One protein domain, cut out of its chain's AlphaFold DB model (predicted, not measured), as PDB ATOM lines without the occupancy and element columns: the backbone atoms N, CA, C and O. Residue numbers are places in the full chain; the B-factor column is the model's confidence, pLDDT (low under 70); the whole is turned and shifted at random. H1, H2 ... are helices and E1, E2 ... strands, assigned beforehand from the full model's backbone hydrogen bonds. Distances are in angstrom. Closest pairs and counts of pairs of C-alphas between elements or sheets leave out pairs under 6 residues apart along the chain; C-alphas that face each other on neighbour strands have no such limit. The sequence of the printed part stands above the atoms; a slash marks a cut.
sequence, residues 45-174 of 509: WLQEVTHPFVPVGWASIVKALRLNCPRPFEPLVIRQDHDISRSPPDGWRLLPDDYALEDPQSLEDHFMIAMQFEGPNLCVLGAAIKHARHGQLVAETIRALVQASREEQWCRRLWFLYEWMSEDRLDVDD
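This is residues 45 to 174 of the 509 residues of the protein "Hypothetical protein" of Eutreptiella gymnastica (UniProt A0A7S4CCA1). A block of helices makes one end of this elongated domain and a small two-stranded sheet with a long loop makes the other. H2 and H3 run side by side between the two ends; H4 packs alongside H2, and the helical hairpin of H5 and H6 packs crosswise on H3, on the side away from the sheet E1 E2. The printed part has 130 residues with six named helices and two named strands, in the order H1 E1 H2 E2 H3 H4 H5 H6; the sheet, E1 - E2, is antiparallel and the class is mostly helix. The whole is compact, with a radius of gyration of the C-alphas of 14.8 A, and spans 47 by 29 by 21 A.

H1, residues 45 to 48, begins with C-alpha 45 at (-41.489, -28.056, 29.181). E1 is residues 53 to 56, H2 is residues 58 to 65, 10.5 A long, and E2 is residues 76 to 79. H3, residues 107 to 118, begins with C-alpha 107 at (-28.720, -43.001, 32.258) and measures 15.1 A. H4, residues 122 to 130, measures 12.0 A. H5, residues 135 to 149, measures 20.8 A. H6, residues 153 to 166, measures 20.2 A and ends with C-alpha 166 at (-29.875, -40.852, 50.505).

H1 is close to H2 but not clearly touching, with the C-alphas of Leu 46 and Ala 59 closest at 7.5 A. E1 and E2 are antiparallel neighbours, with N 54 and O 78 at 2.9 A and N 56 and O 76 at 3.0 A, within hydrogen-bond range. The closest C-alphas of E1 and H3 are those of Val 56 and His 110, 5.9 A apart. H2 and H3 touch at a shallow tilt of 22 degrees, opposite ways, closest at the C-alphas of Trp 58 and Ala 114, 5.4 A. H2 touches H4 at a shallow tilt of 19 degrees, the same way, closest at the C-alphas of Val 62 and Val 124, 7.0 A. H3, with residues 112 to 116 alone, touches H6, only just about perpendicular at 72 degrees; the C-alphas of Met 115 and Trp 154 are closest at 5.3 A. H5 and H6 form a hairpin and touch at a shallow tilt of 32 degrees, opposite ways, closest at the C-alphas of Val 146 and Cys 155, 6.1 A. H4 and H5 touch only at the corner. Every O i to N i+4 pair is within hydrogen-bond range in H2, H3, H4, H5 and H6; H1 is too short for such a pair, and its one O i to N i+3 pair is within range.

The C-alphas of Ser 85 and Asp 173 are the two farthest apart, 47.8 A. The printed part has no cut. The long link, E2 to H3, is residues 80 to 106, of which 93 to 94 pair in parallel with residues 76 to 77 of E2. The mean pLDDT of the printed part is 93.9, and no printed residue is under 70.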
ATOM      1  N   TRP A  45     -42.720 -28.667  29.693       94.06
ATOM      2  CA  TRP A  45     -41.489 -28.056  29.181       94.06
ATOM      3  C   TRP A  45     -40.626 -29.017  28.344       94.06
ATOM      4  O   TRP A  45     -39.874 -28.580  27.480       94.06
ATOM      5  N   LEU A  46     -40.766 -30.341  28.504       93.19
ATOM      6  CA  LEU A  46     -40.085 -31.309  27.630       93.19
ATOM      7  C   LEU A  46     -40.635 -31.305  26.195       93.19
ATOM      8  O   LEU A  46     -39.981 -31.828  25.296       93.19
ATOM      9  N   GLN A  47     -41.829 -30.746  25.974       91.44
ATOM     10  CA  GLN A  47     -42.444 -30.632  24.648       91.44
ATOM     11  C   GLN A  47     -41.893 -29.444  23.847       91.44
ATOM     12  O   GLN A  47     -42.147 -29.360  22.648       91.44
ATOM     13  N   GLU A  48     -41.125 -28.551  24.481       90.50
ATOM     14  CA  GLU A  48     -40.407 -27.461  23.807       90.50
ATOM     15  C   GLU A  48     -39.356 -27.999  22.822       90.50
ATOM     16  O   GLU A  48     -39.084 -27.382  21.792       90.50
ATOM     17  N   VAL A  49     -38.776 -29.168  23.120       90.12
ATOM     18  CA  VAL A  49     -37.761 -29.804  22.278       90.12
ATOM     19  C   VAL A  49     -38.428 -30.670  21.224       90.12
ATOM     20  O   VAL A  49     -39.120 -31.645  21.521       90.12
ATOM     21  N   THR A  50     -38.171 -30.333  19.965       89.25
ATOM     22  CA  THR A  50     -38.663 -31.065  18.800       89.25
ATOM     23  C   THR A  50     -37.508 -31.454  17.886       89.25
ATOM     24  O   THR A  50     -36.420 -30.878  17.945       89.25
ATOM     25  N   HIS A  51     -37.744 -32.446  17.026       87.06
ATOM     26  CA  HIS A  51     -36.769 -32.870  16.024       87.06
ATOM     27  C   HIS A  51     -36.264 -31.660  15.201       87.06
ATOM     28  O   HIS A  51     -37.088 -30.885  14.704       87.06
ATOM     29  N   PRO A  52     -34.943 -31.499  14.988       90.19
ATOM     30  CA  PRO A  52     -33.878 -32.507  15.128       90.19
ATOM     31  C   PRO A  52     -33.163 -32.523  16.485       90.19
ATOM     32  O   PRO A  52     -32.136 -33.189  16.621       90.19
ATOM     33  N   PHE A  53     -33.655 -31.779  17.474       92.94
ATOM     34  CA  PHE A  53     -33.024 -31.706  18.785       92.94
ATOM     35  C   PHE A  53     -33.506 -32.827  19.698       92.94
ATOM     36  O   PHE A  53     -34.684 -33.196  19.698       92.94
ATOM     37  N   VAL A  54     -32.586 -33.351  20.502       92.56
ATOM     38  CA  VAL A  54     -32.864 -34.371  21.511       92.56
ATOM     39  C   VAL A  54     -32.286 -33.903  22.840       92.56
ATOM     40  O   VAL A  54     -31.125 -33.494  22.865       92.56
ATOM     41  N   PRO A  55     -33.065 -33.931  23.938       95.31
ATOM     42  CA  PRO A  55     -32.540 -33.565  25.244       95.31
ATOM     43  C   PRO A  55     -31.415 -34.519  25.661       95.31
ATOM     44  O   PRO A  55     -31.412 -35.698  25.296       95.31
ATOM     45  N   VAL A  56     -30.483 -34.012  26.458       96.62
ATOM     46  CA  VAL A  56     -29.458 -34.790  27.168       96.62
ATOM     47  C   VAL A  56     -29.308 -34.240  28.589       96.62
ATOM     48  O   VAL A  56     -29.952 -33.253  28.946       96.62
ATOM     49  N   GLY A  57     -28.508 -34.898  29.427       97.38
ATOM     50  CA  GLY A  57     -28.285 -34.446  30.798       97.38
ATOM     51  C   GLY A  57     -29.521 -34.587  31.695       97.38
ATOM     52  O   GLY A  57     -30.287 -35.553  31.577       97.38
ATOM     53  N   TRP A  58     -29.746 -33.612  32.580       97.81
ATOM     54  CA  TRP A  58     -30.846 -33.634  33.550       97.81
ATOM     55  C   TRP A  58     -32.217 -33.729  32.884       97.81
ATOM     56  O   TRP A  58     -33.089 -34.449  33.373       97.81
ATOM     57  N   ALA A  59     -32.410 -33.058  31.744       97.19
ATOM     58  CA  ALA A  59     -33.671 -33.109  31.012       97.19
ATOM     59  C   ALA A  59     -34.020 -34.531  30.547       97.19
ATOM     60  O   ALA A  59     -35.175 -34.959  30.641       97.19
ATOM     61  N   SER A  60     -33.018 -35.294  30.106       96.62
ATOM     62  CA  SER A  60     -33.217 -36.689  29.716       96.62
ATOM     63  C   SER A  60     -33.417 -37.618  30.897       96.62
ATOM     64  O   SER A  60     -34.254 -38.510  30.800       96.62
ATOM     65  N   ILE A  61     -32.762 -37.372  32.033       97.62
ATOM     66  CA  ILE A  61     -33.023 -38.115  33.275       97.62
ATOM     67  C   ILE A  61     -34.478 -37.911  33.719       97.62
ATOM     68  O   ILE A  61     -35.188 -38.886  33.974       97.62
ATOM     69  N   VAL A  62     -34.965 -36.664  33.724       96.94
ATOM     70  CA  VAL A  62     -36.370 -36.353  34.039       96.94
ATOM     71  C   VAL A  62     -37.319 -37.082  33.088       96.94
ATOM     72  O   VAL A  62     -38.296 -37.687  33.533       96.94
ATOM     73  N   LYS A  63     -37.027 -37.074  31.783       95.31
ATOM     74  CA  LYS A  63     -37.841 -37.753  30.767       95.31
ATOM     75  C   LYS A  63     -37.836 -39.277  30.931       95.31
ATOM     76  O   LYS A  63     -38.907 -39.883  30.904       95.31
ATOM     77  N   ALA A  64     -36.661 -39.885  31.083       94.75
ATOM     78  CA  ALA A  64     -36.470 -41.333  31.157       94.75
ATOM     79  C   ALA A  64     -37.120 -41.923  32.413       94.75
ATOM     80  O   ALA A  64     -37.834 -42.922  32.334       94.75
ATOM     81  N   LEU A  65     -36.945 -41.253  33.555       94.81
ATOM     82  CA  LEU A  65     -37.487 -41.686  34.843       94.81
ATOM     83  C   LEU A  65     -38.908 -41.161  35.114       94.81
ATOM     84  O   LEU A  65     -39.519 -41.555  36.104       94.81
ATOM     85  N   ARG A  66     -39.450 -40.309  34.230       93.50
ATOM     86  CA  ARG A  66     -40.758 -39.635  34.358       93.50
ATOM     87  C   ARG A  66     -40.905 -38.859  35.668       93.50
ATOM     88  O   ARG A  66     -41.925 -38.958  36.347       93.50
ATOM     89  N   LEU A  67     -39.875 -38.091  36.011       95.19
ATOM     90  CA  LEU A  67     -39.848 -37.313  37.247       95.19
ATOM     91  C   LEU A  67     -40.763 -36.087  37.149       95.19
ATOM     92  O   LEU A  67     -40.851 -35.427  36.111       95.19
ATOM     93  N   ASN A  68     -41.406 -35.757  38.265       94.19
ATOM     94  CA  ASN A  68     -42.167 -34.525  38.435       94.19
ATOM     95  C   ASN A  68     -41.218 -33.417  38.908       94.19
ATOM     96  O   ASN A  68     -41.173 -33.109  40.097       94.19
ATOM     97  N   CYS A  69     -40.426 -32.869  37.983       95.94
ATOM     98  CA  CYS A  69     -39.434 -31.836  38.284       95.94
ATOM     99  C   CYS A  69     -39.581 -30.604  37.379       95.94
ATOM    100  O   CYS A  69     -39.912 -30.760  36.191       95.94
ATOM    101  N   PRO A  70     -39.262 -29.405  37.905       95.50
ATOM    102  CA  PRO A  70     -39.152 -28.198  37.100       95.50
ATOM    103  C   PRO A  70     -38.108 -28.359  36.000       95.50
ATOM    104  O   PRO A  70     -37.221 -29.219  36.055       95.50
ATOM    105  N   ARG A  71     -38.214 -27.495  34.990       95.31
ATOM    106  CA  ARG A  71     -37.206 -27.377  33.938       95.31
ATOM    107  C   ARG A  71     -35.854 -27.024  34.585       95.31
ATOM    108  O   ARG A  71     -35.814 -26.057  35.346       95.31
ATOM    109  N   PRO A  72     -34.761 -27.765  34.309       94.44
ATOM    110  CA  PRO A  72     -33.421 -27.363  34.736       94.44
ATOM    111  C   PRO A  72     -33.059 -25.960  34.227       94.44
ATOM    112  O   PRO A  72     -33.647 -25.478  33.261       94.44
ATOM    113  N   PHE A  73     -32.082 -25.306  34.852       90.31
ATOM    114  CA  PHE A  73     -31.548 -24.046  34.338       90.31
ATOM    115  C   PHE A  73     -30.699 -24.321  33.088       90.31
ATOM    116  O   PHE A  73     -29.742 -25.083  33.165       90.31
ATOM    117  N   GLU A  74     -31.071 -23.723  31.952       92.06
ATOM    118  CA  GLU A  74     -30.396 -23.887  30.651       92.06
ATOM    119  C   GLU A  74     -30.124 -25.348  30.220       92.06
ATOM    120  O   GLU A  74     -28.969 -25.729  29.979       92.06
ATOM    121  N   PRO A  75     -31.178 -26.183  30.094       96.06
ATOM    122  CA  PRO A  75     -31.029 -27.605  29.828       96.06
ATOM    123  C   PRO A  75     -30.373 -27.876  28.475       96.06
ATOM    124  O   PRO A  75     -30.421 -27.064  27.543       96.06
ATOM    125  N   LEU A  76     -29.763 -29.051  28.365       96.56
ATOM    126  CA  LEU A  76     -28.953 -29.418  27.211       96.56
ATOM    127  C   LEU A  76     -29.739 -30.167  26.136       96.56
ATOM    128  O   LEU A  76     -30.571 -31.031  26.425       96.56
ATOM    129  N   VAL A  77     -29.397 -29.886  24.881       95.62
ATOM    130  CA  VAL A  77     -29.774 -30.703  23.723       95.62
ATOM    131  C   VAL A  77     -28.555 -31.075  22.888       95.62
ATOM    132  O   VAL A  77     -27.574 -30.338  22.837       95.62
ATOM    133  N   ILE A  78     -28.660 -32.189  22.170       93.06
ATOM    134  CA  ILE A  78     -27.820 -32.516  21.012       93.06
ATOM    135  C   ILE A  78     -28.649 -32.404  19.732       93.06
ATOM    136  O   ILE A  78     -29.883 -32.488  19.764       93.06
ATOM    137  N   ARG A  79     -27.977 -32.224  18.596       90.75
ATOM    138  CA  ARG A  79     -28.602 -32.232  17.268       90.75
ATOM    139  C   ARG A  79     -28.396 -33.599  16.610       90.75
ATOM    140  O   ARG A  79     -27.319 -34.170  16.704       90.75
ATOM    141  N   GLN A  80     -29.430 -34.122  15.946       85.00
ATOM    142  CA  GLN A  80     -29.364 -35.399  15.217       85.00
ATOM    143  C   GLN A  80     -29.210 -35.260  13.695       85.00
ATOM    144  O   GLN A  80     -28.950 -36.254  13.020       85.00
ATOM    145  N   ASP A  81     -29.386 -34.063  13.138       82.12
ATOM    146  CA  ASP A  81     -29.156 -33.786  11.720       82.12
ATOM    147  C   ASP A  81     -27.920 -32.901  11.496       82.12
ATOM    148  O   ASP A  81     -27.314 -32.370  12.423       82.12
ATOM    149  N   HIS A  82     -27.531 -32.745  10.231       78.19
ATOM    150  CA  HIS A  82     -26.395 -31.907   9.836       78.19
ATOM    151  C   HIS A  82     -26.803 -30.456   9.510       78.19
ATOM    152  O   HIS A  82     -25.998 -29.692   8.973       78.19
ATOM    153  N   ASP A  83     -28.053 -30.059   9.788       78.62
ATOM    154  CA  ASP A  83     -28.553 -28.714   9.488       78.62
ATOM    155  C   ASP A  83     -28.123 -27.719  10.575       78.62
ATOM    156  O   ASP A  83     -28.826 -27.452  11.553       78.62
ATOM    157  N   ILE A  84     -26.947 -27.122  10.376       80.81
ATOM    158  CA  ILE A  84     -26.382 -26.137  11.306       80.81
ATOM    159  C   ILE A  84     -27.146 -24.808  11.356       80.81
ATOM    160  O   ILE A  84     -26.850 -23.983  12.218       80.81
ATOM    161  N   SER A  85     -28.121 -24.586  10.464       81.00
ATOM    162  CA  SER A  85     -28.879 -23.331  10.408       81.00
ATOM    163  C   SER A  85     -29.946 -23.212  11.501       81.00
ATOM    164  O   SER A  85     -30.381 -22.104  11.820       81.00
ATOM    165  N   ARG A  86     -30.360 -24.334  12.106       83.69
ATOM    166  CA  ARG A  86     -31.383 -24.352  13.158       83.69
ATOM    167  C   ARG A  86     -30.768 -24.105  14.525       83.69
ATOM    168  O   ARG A  86     -29.867 -24.830  14.937       83.69
ATOM    169  N   SER A  87     -31.295 -23.134  15.260       88.56
ATOM    170  CA  SER A  87     -30.934 -22.922  16.666       88.56
ATOM    171  C   SER A  87     -31.781 -23.808  17.586       88.56
ATOM    172  O   SER A  87     -32.911 -24.140  17.211       88.56
ATOM    173  N   PRO A  88     -31.254 -24.222  18.754       91.50
ATOM    174  CA  PRO A  88     -32.057 -24.906  19.764       91.50
ATOM    175  C   PRO A  88     -33.198 -23.997  20.265       91.50
ATOM    176  O   PRO A  88     -33.148 -22.784  20.042       91.50
ATOM    177  N   PRO A  89     -34.228 -24.556  20.928       92.06
ATOM    178  CA  PRO A  89     -35.284 -23.753  21.541       92.06
ATOM    179  C   PRO A  89     -34.730 -22.756  22.570       92.06
ATOM    180  O   PRO A  89     -33.679 -22.989  23.170       92.06
ATOM    181  N   ASP A  90     -35.458 -21.666  22.814       92.25
ATOM    182  CA  ASP A  90     -35.011 -20.607  23.723       92.25
ATOM    183  C   ASP A  90     -34.688 -21.140  25.130       92.25
ATOM    184  O   ASP A  90     -35.452 -21.882  25.762       92.25
ATOM    185  N   GLY A  91     -33.514 -20.751  25.628       92.06
ATOM    186  CA  GLY A  91     -32.985 -21.192  26.917       92.06
ATOM    187  C   GLY A  91     -32.519 -22.649  26.948       92.06
ATOM    188  O   GLY A  91     -32.368 -23.188  28.036       92.06
ATOM    189  N   TRP A  92     -32.346 -23.323  25.808       95.56
ATOM    190  CA  TRP A  92     -31.650 -24.611  25.727       95.56
ATOM    191  C   TRP A  92     -30.248 -24.405  25.158       95.56
ATOM    192  O   TRP A  92     -30.069 -23.665  24.188       95.56
ATOM    193  N   ARG A  93     -29.244 -25.082  25.720       95.69
ATOM    194  CA  ARG A  93     -27.874 -25.035  25.188       95.69
ATOM    195  C   ARG A  93     -27.607 -26.257  24.320       95.69
ATOM    196  O   ARG A  93     -27.883 -27.389  24.711       95.69
ATOM    197  N   LEU A  94     -27.061 -26.016  23.131       94.44
ATOM    198  CA  LEU A  94     -26.651 -27.067  22.206       94.44
ATOM    199  C   LEU A  94     -25.250 -27.563  22.578       94.44
ATOM    200  O   LEU A  94     -24.304 -26.773  22.581       94.44
ATOM    201  N   LEU A  95     -25.115 -28.858  22.854       93.25
ATOM    202  CA  LEU A  95     -23.808 -29.498  22.955       93.25
ATOM    203  C   LEU A  95     -23.228 -29.797  21.561       93.25
ATOM    204  O   LEU A  95     -23.993 -30.082  20.634       93.25
ATOM    205  N   PRO A  96     -21.889 -29.759  21.410       88.75
ATOM    206  CA  PRO A  96     -21.212 -30.203  20.194       88.75
ATOM    207  C   PRO A  96     -21.525 -31.660  19.826       88.75
ATOM    208  O   PRO A  96     -21.791 -32.484  20.701       88.75
ATOM    209  N   ASP A  97     -21.401 -31.984  18.537       83.69
ATOM    210  CA  ASP A  97     -21.659 -33.328  17.990       83.69
ATOM    211  C   ASP A  97     -20.766 -34.419  18.615       83.69
ATOM    212  O   ASP A  97     -21.155 -35.584  18.651       83.69
ATOM    213  N   ASP A  98     -19.611 -34.042  19.174       84.88
ATOM    214  CA  ASP A  98     -18.694 -34.939  19.896       84.88
ATOM    215  C   ASP A  98     -19.336 -35.592  21.138       84.88
ATOM    216  O   ASP A  98     -18.824 -36.588  21.645       84.88
ATOM    217  N   TYR A  99     -20.461 -35.050  21.619       85.44
ATOM    218  CA  TYR A  99     -21.239 -35.579  22.745       85.44
ATOM    219  C   TYR A  99     -22.506 -36.323  22.299       85.44
ATOM    220  O   TYR A  99     -23.419 -36.540  23.101       85.44
ATOM    221  N   ALA A 100     -22.598 -36.693  21.018       84.19
ATOM    222  CA  ALA A 100     -23.652 -37.574  20.538       84.19
ATOM    223  C   ALA A 100     -23.572 -38.933  21.249       84.19
ATOM    224  O   ALA A 100     -22.513 -39.555  21.328       84.19
ATOM    225  N   LEU A 101     -24.710 -39.394  21.762       86.62
ATOM    226  CA  LEU A 101     -24.788 -40.642  22.513       86.62
ATOM    227  C   LEU A 101     -24.985 -41.833  21.580       86.62
ATOM    228  O   LEU A 101     -25.871 -41.804  20.721       86.62
ATOM    229  N   GLU A 102     -24.208 -42.897  21.797       85.44
ATOM    230  CA  GLU A 102     -24.426 -44.187  21.131       85.44
ATOM    231  C   GLU A 102     -25.770 -44.801  21.549       85.44
ATOM    232  O   GLU A 102     -26.531 -45.263  20.695       85.44
ATOM    233  N   ASP A 103     -26.091 -44.743  22.848       87.56
ATOM    234  CA  ASP A 103     -27.404 -45.084  23.395       87.56
ATOM    235  C   ASP A 103     -28.092 -43.840  23.993       87.56
ATOM    236  O   ASP A 103     -27.794 -43.429  25.117       87.56
ATOM    237  N   PRO A 104     -29.082 -43.249  23.296       85.62
ATOM    238  CA  PRO A 104     -29.858 -42.117  23.800       85.62
ATOM    239  C   PRO A 104     -30.727 -42.409  25.035       85.62
ATOM    240  O   PRO A 104     -31.472 -41.525  25.454       85.62
ATOM    241  N   GLN A 105     -30.763 -43.645  25.541       88.31
ATOM    242  CA  GLN A 105     -31.451 -44.021  26.782       88.31
ATOM    243  C   GLN A 105     -30.487 -44.284  27.949       88.31
ATOM    244  O   GLN A 105     -30.947 -44.571  29.056       88.31
ATOM    245  N   SER A 106     -29.176 -44.169  27.726       94.88
ATOM    246  CA  SER A 106     -28.152 -44.398  28.741       94.88
ATOM    247  C   SER A 106     -28.253 -43.376  29.877       94.88
ATOM    248  O   SER A 106     -27.928 -42.195  29.728       94.88
ATOM    249  N   LEU A 107     -28.712 -43.831  31.049       96.38
ATOM    250  CA  LEU A 107     -28.720 -43.001  32.258       96.38
ATOM    251  C   LEU A 107     -27.298 -42.617  32.677       96.38
ATOM    252  O   LEU A 107     -27.098 -41.509  33.164       96.38
ATOM    253  N   GLU A 108     -26.329 -43.511  32.469       96.88
ATOM    254  CA  GLU A 108     -24.911 -43.293  32.768       96.88
ATOM    255  C   GLU A 108     -24.371 -42.072  32.020       96.88
ATOM    256  O   GLU A 108     -23.872 -41.127  32.641       96.88
ATOM    257  N   ASP A 109     -24.578 -42.042  30.703       96.06
ATOM    258  CA  ASP A 109     -24.123 -40.939  29.860       96.06
ATOM    259  C   ASP A 109     -24.848 -39.634  30.189       96.06
ATOM    260  O   ASP A 109     -24.246 -38.560  30.204       96.06
ATOM    261  N   HIS A 110     -26.144 -39.705  30.499       97.56
ATOM    262  CA  HIS A 110     -26.892 -38.523  30.906       97.56
ATOM    263  C   HIS A 110     -26.440 -37.973  32.263       97.56
ATOM    264  O   HIS A 110     -26.340 -36.755  32.390       97.56
ATOM    265  N   PHE A 111     -26.115 -38.809  33.254       98.25
ATOM    266  CA  PHE A 111     -25.539 -38.335  34.519       98.25
ATOM    267  C   PHE A 111     -24.163 -37.704  34.310       98.25
ATOM    268  O   PHE A 111     -23.893 -36.637  34.864       98.25
ATOM    269  N   MET A 112     -23.313 -38.326  33.488       96.94
ATOM    270  CA  MET A 112     -22.012 -37.768  33.124       96.94
ATOM    271  C   MET A 112     -22.175 -36.388  32.473       96.94
ATOM    272  O   MET A 112     -21.605 -35.414  32.964       96.94
ATOM    273  N   ILE A 113     -22.994 -36.285  31.417       97.00
ATOM    274  CA  ILE A 113     -23.259 -35.025  30.709       97.00
ATOM    275  C   ILE A 113     -23.812 -33.969  31.667       97.00
ATOM    276  O   ILE A 113     -23.308 -32.847  31.713       97.00
ATOM    277  N   ALA A 114     -24.821 -34.322  32.462       97.25
ATOM    278  CA  ALA A 114     -25.455 -33.398  33.391       97.25
ATOM    279  C   ALA A 114     -24.433 -32.811  34.375       97.25
ATOM    280  O   ALA A 114     -24.293 -31.596  34.499       97.25
ATOM    281  N   MET A 115     -23.646 -33.670  35.024       97.56
ATOM    282  CA  MET A 115     -22.673 -33.244  36.029       97.56
ATOM    283  C   MET A 115     -21.479 -32.488  35.432       97.56
ATOM    284  O   MET A 115     -20.907 -31.631  36.110       97.56
ATOM    285  N   GLN A 116     -21.079 -32.792  34.194       95.38
ATOM    286  CA  GLN A 116     -19.979 -32.101  33.517       95.38
ATOM    287  C   GLN A 116     -20.377 -30.720  32.993       95.38
ATOM    288  O   GLN A 116     -19.603 -29.780  33.145       95.38
ATOM    289  N   PHE A 117     -21.562 -30.595  32.389       95.12
ATOM    290  CA  PHE A 117     -21.933 -29.411  31.612       95.12
ATOM    291  C   PHE A 117     -23.011 -28.544  32.268       95.12
ATOM    292  O   PHE A 117     -22.995 -27.330  32.080       95.12
ATOM    293  N   GLU A 118     -23.964 -29.127  33.000       95.19
ATOM    294  CA  GLU A 118     -25.023 -28.386  33.719       95.19
ATOM    295  C   GLU A 118     -24.672 -28.158  35.196       95.19
ATOM    296  O   GLU A 118     -25.193 -27.239  35.826       95.19
ATOM    297  N   GLY A 119     -23.802 -29.005  35.754       95.44
ATOM    298  CA  GLY A 119     -23.520 -29.059  37.183       95.44
ATOM    299  C   GLY A 119     -24.624 -29.779  37.975       95.44
ATOM    300  O   GLY A 119     -25.550 -30.348  37.395       95.44
ATOM    301  N   PRO A 120     -24.529 -29.818  39.315       96.56
ATOM    302  CA  PRO A 120     -25.513 -30.503  40.148       96.56
ATOM    303  C   PRO A 120     -26.929 -29.914  40.066       96.56
ATOM    304  O   PRO A 120     -27.119 -28.709  40.210       96.56
ATOM    305  N   ASN A 121     -27.944 -30.776  39.956       97.75
ATOM    306  CA  ASN A 121     -29.349 -30.402  40.138       97.75
ATOM    307  C   ASN A 121     -29.959 -31.212  41.288       97.75
ATOM    308  O   ASN A 121     -30.372 -32.360  41.113       97.75
ATOM    309  N   LEU A 122     -29.998 -30.604  42.477       98.12
ATOM    310  CA  LEU A 122     -30.412 -31.274  43.712       98.12
ATOM    311  C   LEU A 122     -31.890 -31.695  43.675       98.12
ATOM    312  O   LEU A 122     -32.235 -32.762  44.176       98.12
ATOM    313  N   CYS A 123     -32.749 -30.903  43.028       97.75
ATOM    314  CA  CYS A 123     -34.169 -31.210  42.857       97.75
ATOM    315  C   CYS A 123     -34.376 -32.467  41.997       97.75
ATOM    316  O   CYS A 123     -35.083 -33.393  42.399       97.75
ATOM    317  N   VAL A 124     -33.702 -32.548  40.844       98.25
ATOM    318  CA  VAL A 124     -33.787 -33.715  39.951       98.25
ATOM    319  C   VAL A 124     -33.151 -34.950  40.585       98.25
ATOM    320  O   VAL A 124     -33.754 -36.022  40.547       98.25
ATOM    321  N   LEU A 125     -31.971 -34.813  41.195       98.31
ATOM    322  CA  LEU A 125     -31.285 -35.933  41.837       98.31
ATOM    323  C   LEU A 125     -32.076 -36.467  43.043       98.31
ATOM    324  O   LEU A 125     -32.263 -37.677  43.152       98.31
ATOM    325  N   GLY A 126     -32.614 -35.584  43.890       97.56
ATOM    326  CA  GLY A 126     -33.467 -35.964  45.018       97.56
ATOM    327  C   GLY A 126     -34.720 -36.724  44.574       97.56
ATOM    328  O   GLY A 126     -35.030 -37.778  45.131       97.56
ATOM    329  N   ALA A 127     -35.386 -36.254  43.513       97.56
ATOM    330  CA  ALA A 127     -36.529 -36.950  42.922       97.56
ATOM    331  C   ALA A 127     -36.148 -38.318  42.331       97.56
ATOM    332  O   ALA A 127     -36.895 -39.284  42.481       97.56
ATOM    333  N   ALA A 128     -34.992 -38.414  41.665       97.88
ATOM    334  CA  ALA A 128     -34.508 -39.653  41.060       97.88
ATOM    335  C   ALA A 128     -34.183 -40.719  42.119       97.88
ATOM    336  O   ALA A 128     -34.619 -41.863  41.988       97.88
ATOM    337  N   ILE A 129     -33.472 -40.332  43.186       97.25
ATOM    338  CA  ILE A 129     -33.087 -41.217  44.297       97.25
ATOM    339  C   ILE A 129     -34.327 -41.772  45.005       97.25
ATOM    340  O   ILE A 129     -34.414 -42.975  45.246       97.25
ATOM    341  N   LYS A 130     -35.312 -40.915  45.304       95.00
ATOM    342  CA  LYS A 130     -36.532 -41.311  46.027       95.00
ATOM    343  C   LYS A 130     -37.591 -41.973  45.146       95.00
ATOM    344  O   LYS A 130     -38.617 -42.418  45.653       95.00
ATOM    345  N   HIS A 131     -37.375 -42.064  43.832       95.00
ATOM    346  CA  HIS A 131     -38.400 -42.545  42.915       95.00
ATOM    347  C   HIS A 131     -38.814 -43.991  43.228       95.00
ATOM    348  O   HIS A 131     -38.040 -44.928  43.027       95.00
ATOM    349  N   ALA A 132     -40.077 -44.206  43.605       90.38
ATOM    350  CA  ALA A 132     -40.576 -45.492  44.109       90.38
ATOM    351  C   ALA A 132     -40.303 -46.715  43.206       90.38
ATOM    352  O   ALA A 132     -40.231 -47.841  43.692       90.38
ATOM    353  N   ARG A 133     -40.180 -46.523  41.884       92.69
ATOM    354  CA  ARG A 133     -39.912 -47.613  40.920       92.69
ATOM    355  C   ARG A 133     -38.482 -47.663  40.399       92.69
ATOM    356  O   ARG A 133     -38.079 -48.690  39.868       92.69
ATOM    357  N   HIS A 134     -37.764 -46.544  40.462       94.75
ATOM    358  CA  HIS A 134     -36.492 -46.377  39.752       94.75
ATOM    359  C   HIS A 134     -35.338 -45.983  40.675       94.75
ATOM    360  O   HIS A 134     -34.206 -45.999  40.216       94.75
ATOM    361  N   GLY A 135     -35.581 -45.714  41.960       95.12
ATOM    362  CA  GLY A 135     -34.537 -45.343  42.916       95.12
ATOM    363  C   GLY A 135     -33.439 -46.400  43.035       95.12
ATOM    364  O   GLY A 135     -32.263 -46.058  43.032       95.12
ATOM    365  N   GLN A 136     -33.800 -47.690  43.018       96.38
ATOM    366  CA  GLN A 136     -32.807 -48.772  43.006       96.38
ATOM    367  C   GLN A 136     -31.976 -48.787  41.714       96.38
ATOM    368  O   GLN A 136     -30.759 -48.911  41.782       96.38
ATOM    369  N   LEU A 137     -32.611 -48.605  40.550       97.00
ATOM    370  CA  LEU A 137     -31.895 -48.490  39.275       97.00
ATOM    371  C   LEU A 137     -30.924 -47.301  39.307       97.00
ATOM    372  O   LEU A 137     -29.776 -47.444  38.917       97.00
ATOM    373  N   VAL A 138     -31.364 -46.149  39.822       97.62
ATOM    374  CA  VAL A 138     -30.527 -44.949  39.976       97.62
ATOM    375  C   VAL A 138     -29.332 -45.221  40.892       97.62
ATOM    376  O   VAL A 138     -28.212 -44.864  40.539       97.62
ATOM    377  N   ALA A 139     -29.543 -45.884  42.031       97.50
ATOM    378  CA  ALA A 139     -28.474 -46.273  42.950       97.50
ATOM    379  C   ALA A 139     -27.444 -47.202  42.285       97.50
ATOM    380  O   ALA A 139     -26.240 -46.977  42.396       97.50
ATOM    381  N   GLU A 140     -27.910 -48.220  41.556       97.44
ATOM    382  CA  GLU A 140     -27.059 -49.163  40.824       97.44
ATOM    383  C   GLU A 140     -26.272 -48.466  39.702       97.44
ATOM    384  O   GLU A 140     -25.065 -48.678  39.584       97.44
ATOM    385  N   THR A 141     -26.918 -47.576  38.943       97.88
ATOM    386  CA  THR A 141     -26.276 -46.741  37.916       97.88
ATOM    387  C   THR A 141     -25.187 -45.853  38.516       97.88
ATOM    388  O   THR A 141     -24.058 -45.847  38.029       97.88
ATOM    389  N   ILE A 142     -25.477 -45.128  39.601       98.19
ATOM    390  CA  ILE A 142     -24.485 -44.264  40.254       98.19
ATOM    391  C   ILE A 142     -23.328 -45.107  40.799       98.19
ATOM    392  O   ILE A 142     -22.170 -44.749  40.601       98.19
ATOM    393  N   ARG A 143     -23.605 -46.264  41.412       97.81
ATOM    394  CA  ARG A 143     -22.558 -47.189  41.867       97.81
ATOM    395  C   ARG A 143     -21.638 -47.621  40.724       97.81
ATOM    396  O   ARG A 143     -20.421 -47.605  40.907       97.81
ATOM    397  N   ALA A 144     -22.195 -47.989  39.570       97.12
ATOM    398  CA  ALA A 144     -21.421 -48.394  38.397       97.12
ATOM    399  C   ALA A 144     -20.534 -47.249  37.873       97.12
ATOM    400  O   ALA A 144     -19.336 -47.449  37.667       97.12
ATOM    401  N   LEU A 145     -21.082 -46.032  37.766       97.56
ATOM    402  CA  LEU A 145     -20.327 -44.831  37.387       97.56
ATOM    403  C   LEU A 145     -19.165 -44.549  38.346       97.56
ATOM    404  O   LEU A 145     -18.053 -44.241  37.913       97.56
ATOM    405  N   VAL A 146     -19.398 -44.682  39.654       96.94
ATOM    406  CA  VAL A 146     -18.356 -44.480  40.669       96.94
ATOM    407  C   VAL A 146     -17.271 -45.543  40.551       96.94
ATOM    408  O   VAL A 146     -16.090 -45.211  40.557       96.94
ATOM    409  N   GLN A 147     -17.631 -46.811  40.359       95.50
ATOM    410  CA  GLN A 147     -16.644 -47.872  40.146       95.50
ATOM    411  C   GLN A 147     -15.795 -47.647  38.887       95.50
ATOM    412  O   GLN A 147     -14.596 -47.921  38.911       95.50
ATOM    413  N   ALA A 148     -16.393 -47.124  37.814       95.44
ATOM    414  CA  ALA A 148     -15.707 -46.874  36.551       95.44
ATOM    415  C   ALA A 148     -14.851 -45.595  36.556       95.44
ATOM    416  O   ALA A 148     -13.811 -45.551  35.899       95.44
ATOM    417  N   SER A 149     -15.277 -44.543  37.265       94.75
ATOM    418  CA  SER A 149     -14.724 -43.189  37.093       94.75
ATOM    419  C   SER A 149     -14.575 -42.392  38.397       94.75
ATOM    420  O   SER A 149     -14.627 -41.166  38.370       94.75
ATOM    421  N   ARG A 150     -14.351 -43.039  39.553       91.81
ATOM    422  CA  ARG A 150     -14.206 -42.364  40.872       91.81
ATOM    423  C   ARG A 150     -13.144 -41.262  40.952       91.81
ATOM    424  O   ARG A 150     -13.210 -40.429  41.851       91.81
ATOM    425  N   GLU A 151     -12.154 -41.252  40.065       92.00
ATOM    426  CA  GLU A 151     -11.123 -40.208  40.029       92.00
ATOM    427  C   GLU A 151     -11.583 -38.946  39.284       92.00
ATOM    428  O   GLU A 151     -10.957 -37.899  39.422       92.00
ATOM    429  N   GLU A 152     -12.697 -38.990  38.553       95.56
ATOM    430  CA  GLU A 152     -13.213 -37.856  37.785       95.56
ATOM    431  C   GLU A 152     -13.993 -36.865  38.655       95.56
ATOM    432  O   GLU A 152     -14.838 -37.242  39.468       95.56
ATOM    433  N   GLN A 153     -13.776 -35.562  38.447       95.94
ATOM    434  CA  GLN A 153     -14.400 -34.505  39.261       95.94
ATOM    435  C   GLN A 153     -15.937 -34.540  39.238       95.94
ATOM    436  O   GLN A 153     -16.587 -34.318  40.259       95.94
ATOM    437  N   TRP A 154     -16.541 -34.805  38.076       97.00
ATOM    438  CA  TRP A 154     -17.996 -34.911  37.936       97.00
ATOM    439  C   TRP A 154     -18.555 -36.116  38.706       97.00
ATOM    440  O   TRP A 154     -19.591 -35.993  39.360       97.00
ATOM    441  N   CYS A 155     -17.831 -37.239  38.698       97.56
ATOM    442  CA  CYS A 155     -18.252 -38.478  39.341       97.56
ATOM    443  C   CYS A 155     -18.149 -38.365  40.864       97.56
ATOM    444  O   CYS A 155     -19.078 -38.736  41.573       97.56
ATOM    445  N   ARG A 156     -17.083 -37.739  41.380       97.56
ATOM    446  CA  ARG A 156     -16.927 -37.468  42.820       97.56
ATOM    447  C   ARG A 156     -18.048 -36.598  43.382       97.56
ATOM    448  O   ARG A 156     -18.574 -36.899  44.450       97.56
ATOM    449  N   ARG A 157     -18.450 -35.550  42.652       98.25
ATOM    450  CA  ARG A 157     -19.591 -34.699  43.030       98.25
ATOM    451  C   ARG A 157     -20.901 -35.492  43.046       98.25
ATOM    452  O   ARG A 157     -21.654 -35.375  44.005       98.25
ATOM    453  N   LEU A 158     -21.151 -36.324  42.029       98.62
ATOM    454  CA  LEU A 158     -22.344 -37.181  41.960       98.62
ATOM    455  C   LEU A 158     -22.379 -38.201  43.104       98.62
ATOM    456  O   LEU A 158     -23.410 -38.363  43.748       98.62
ATOM    457  N   TRP A 159     -21.242 -38.843  43.377       98.31
ATOM    458  CA  TRP A 159     -21.069 -39.799  44.465       98.31
ATOM    459  C   TRP A 159     -21.372 -39.163  45.822       98.31
ATOM    460  O   TRP A 159     -22.224 -39.666  46.551       98.31
ATOM    461  N   PHE A 160     -20.741 -38.020  46.114       98.50
ATOM    462  CA  PHE A 160     -20.986 -37.277  47.347       98.50
ATOM    463  C   PHE A 160     -22.466 -36.922  47.501       98.50
ATOM    464  O   PHE A 160     -23.053 -37.193  48.542       98.50
ATOM    465  N   LEU A 161     -23.079 -36.343  46.464       98.62
ATOM    466  CA  LEU A 161     -24.477 -35.919  46.521       98.62
ATOM    467  C   LEU A 161     -25.430 -37.098  46.709       98.62
ATOM    468  O   LEU A 161     -26.396 -36.972  47.455       98.62
ATOM    469  N   TYR A 162     -25.158 -38.242  46.077       98.56
ATOM    470  CA  TYR A 162     -25.951 -39.447  46.282       98.56
ATOM    471  C   TYR A 162     -25.910 -39.906  47.744       98.56
ATOM    472  O   TYR A 162     -26.972 -40.034  48.354       98.56
ATOM    473  N   GLU A 163     -24.719 -40.106  48.326       98.25
ATOM    474  CA  GLU A 163     -24.598 -40.569  49.722       98.25
ATOM    475  C   GLU A 163     -25.149 -39.521  50.705       98.25
ATOM    476  O   GLU A 163     -25.790 -39.861  51.696       98.25
ATOM    477  N   TRP A 164     -24.965 -38.230  50.409       98.19
ATOM    478  CA  TRP A 164     -25.456 -37.121  51.231       98.19
ATOM    479  C   TRP A 164     -26.989 -37.001  51.230       98.19
ATOM    480  O   TRP A 164     -27.580 -36.729  52.276       98.19
ATOM    481  N   MET A 165     -27.646 -37.210  50.082       97.44
ATOM    482  CA  MET A 165     -29.111 -37.130  49.966       97.44
ATOM    483  C   MET A 165     -29.822 -38.386  50.463       97.44
ATOM    484  O   MET A 165     -30.911 -38.285  51.027       97.44
ATOM    485  N   SER A 166     -29.252 -39.561  50.191       96.06
ATOM    486  CA  SER A 166     -29.875 -40.852  50.505       96.06
ATOM    487  C   SER A 166     -29.561 -41.355  51.912       96.06
ATOM    488  O   SER A 166     -30.279 -42.217  52.410       96.06
ATOM    489  N   GLU A 167     -28.489 -40.846  52.532       95.94
ATOM    490  CA  GLU A 167     -27.844 -41.442  53.712       95.94
ATOM    491  C   GLU A 167     -27.394 -42.901  53.496       95.94
ATOM    492  O   GLU A 167     -27.024 -43.586  54.451       95.94
ATOM    493  N   ASP A 168     -27.388 -43.371  52.245       95.75
ATOM    494  CA  ASP A 168     -26.940 -44.700  51.859       95.75
ATOM    495  C   ASP A 168     -25.495 -44.635  51.367       95.75
ATOM    496  O   ASP A 168     -25.159 -43.925  50.416       95.75
ATOM    497  N   ARG A 169     -24.617 -45.379  52.040       95.81
ATOM    498  CA  ARG A 169     -23.194 -45.434  51.707       95.81
ATOM    499  C   ARG A 169     -22.975 -46.524  50.669       95.81
ATOM    500  O   ARG A 169     -23.134 -47.707  50.966       95.81
ATOM    501  N   LEU A 170     -22.521 -46.138  49.479       95.56
ATOM    502  CA  LEU A 170     -22.246 -47.077  48.399       95.56
ATOM    503  C   LEU A 170     -21.110 -48.033  48.777       95.56
ATOM    504  O   LEU A 170     -20.095 -47.653  49.364       95.56
ATOM    505  N   ASP A 171     -21.246 -49.291  48.376       94.38
ATOM    506  CA  ASP A 171     -20.211 -50.312  48.550       94.38
ATOM    507  C   ASP A 171     -19.105 -50.145  47.486       94.38
ATOM    508  O   ASP A 171     -19.044 -50.852  46.470       94.38
ATOM    509  N   VAL A 172     -18.301 -49.102  47.715       92.38
ATOM    510  CA  VAL A 172     -17.120 -48.652  46.969       92.38
ATOM    511  C   VAL A 172     -16.061 -48.147  47.959       92.38
ATOM    512  O   VAL A 172     -16.396 -47.568  49.000       92.38
ATOM    513  N   ASP A 173     -14.784 -48.364  47.643       91.88
ATOM    514  CA  ASP A 173     -13.670 -47.927  48.493       91.88
ATOM    515  C   ASP A 173     -13.556 -46.399  48.557       91.88
ATOM    516  O   ASP A 173     -13.807 -45.702  47.571       91.88
ATOM    517  N   ASP A 174     -13.111 -45.890  49.708       92.12
ATOM    518  CA  ASP A 174     -12.779 -44.476  49.893       92.12
ATOM    519  C   ASP A 174     -11.654 -44.056  48.932       92.12
ATOM    520  O   ASP A 174     -10.665 -44.772  48.754       92.12
TER     521      ASP A 174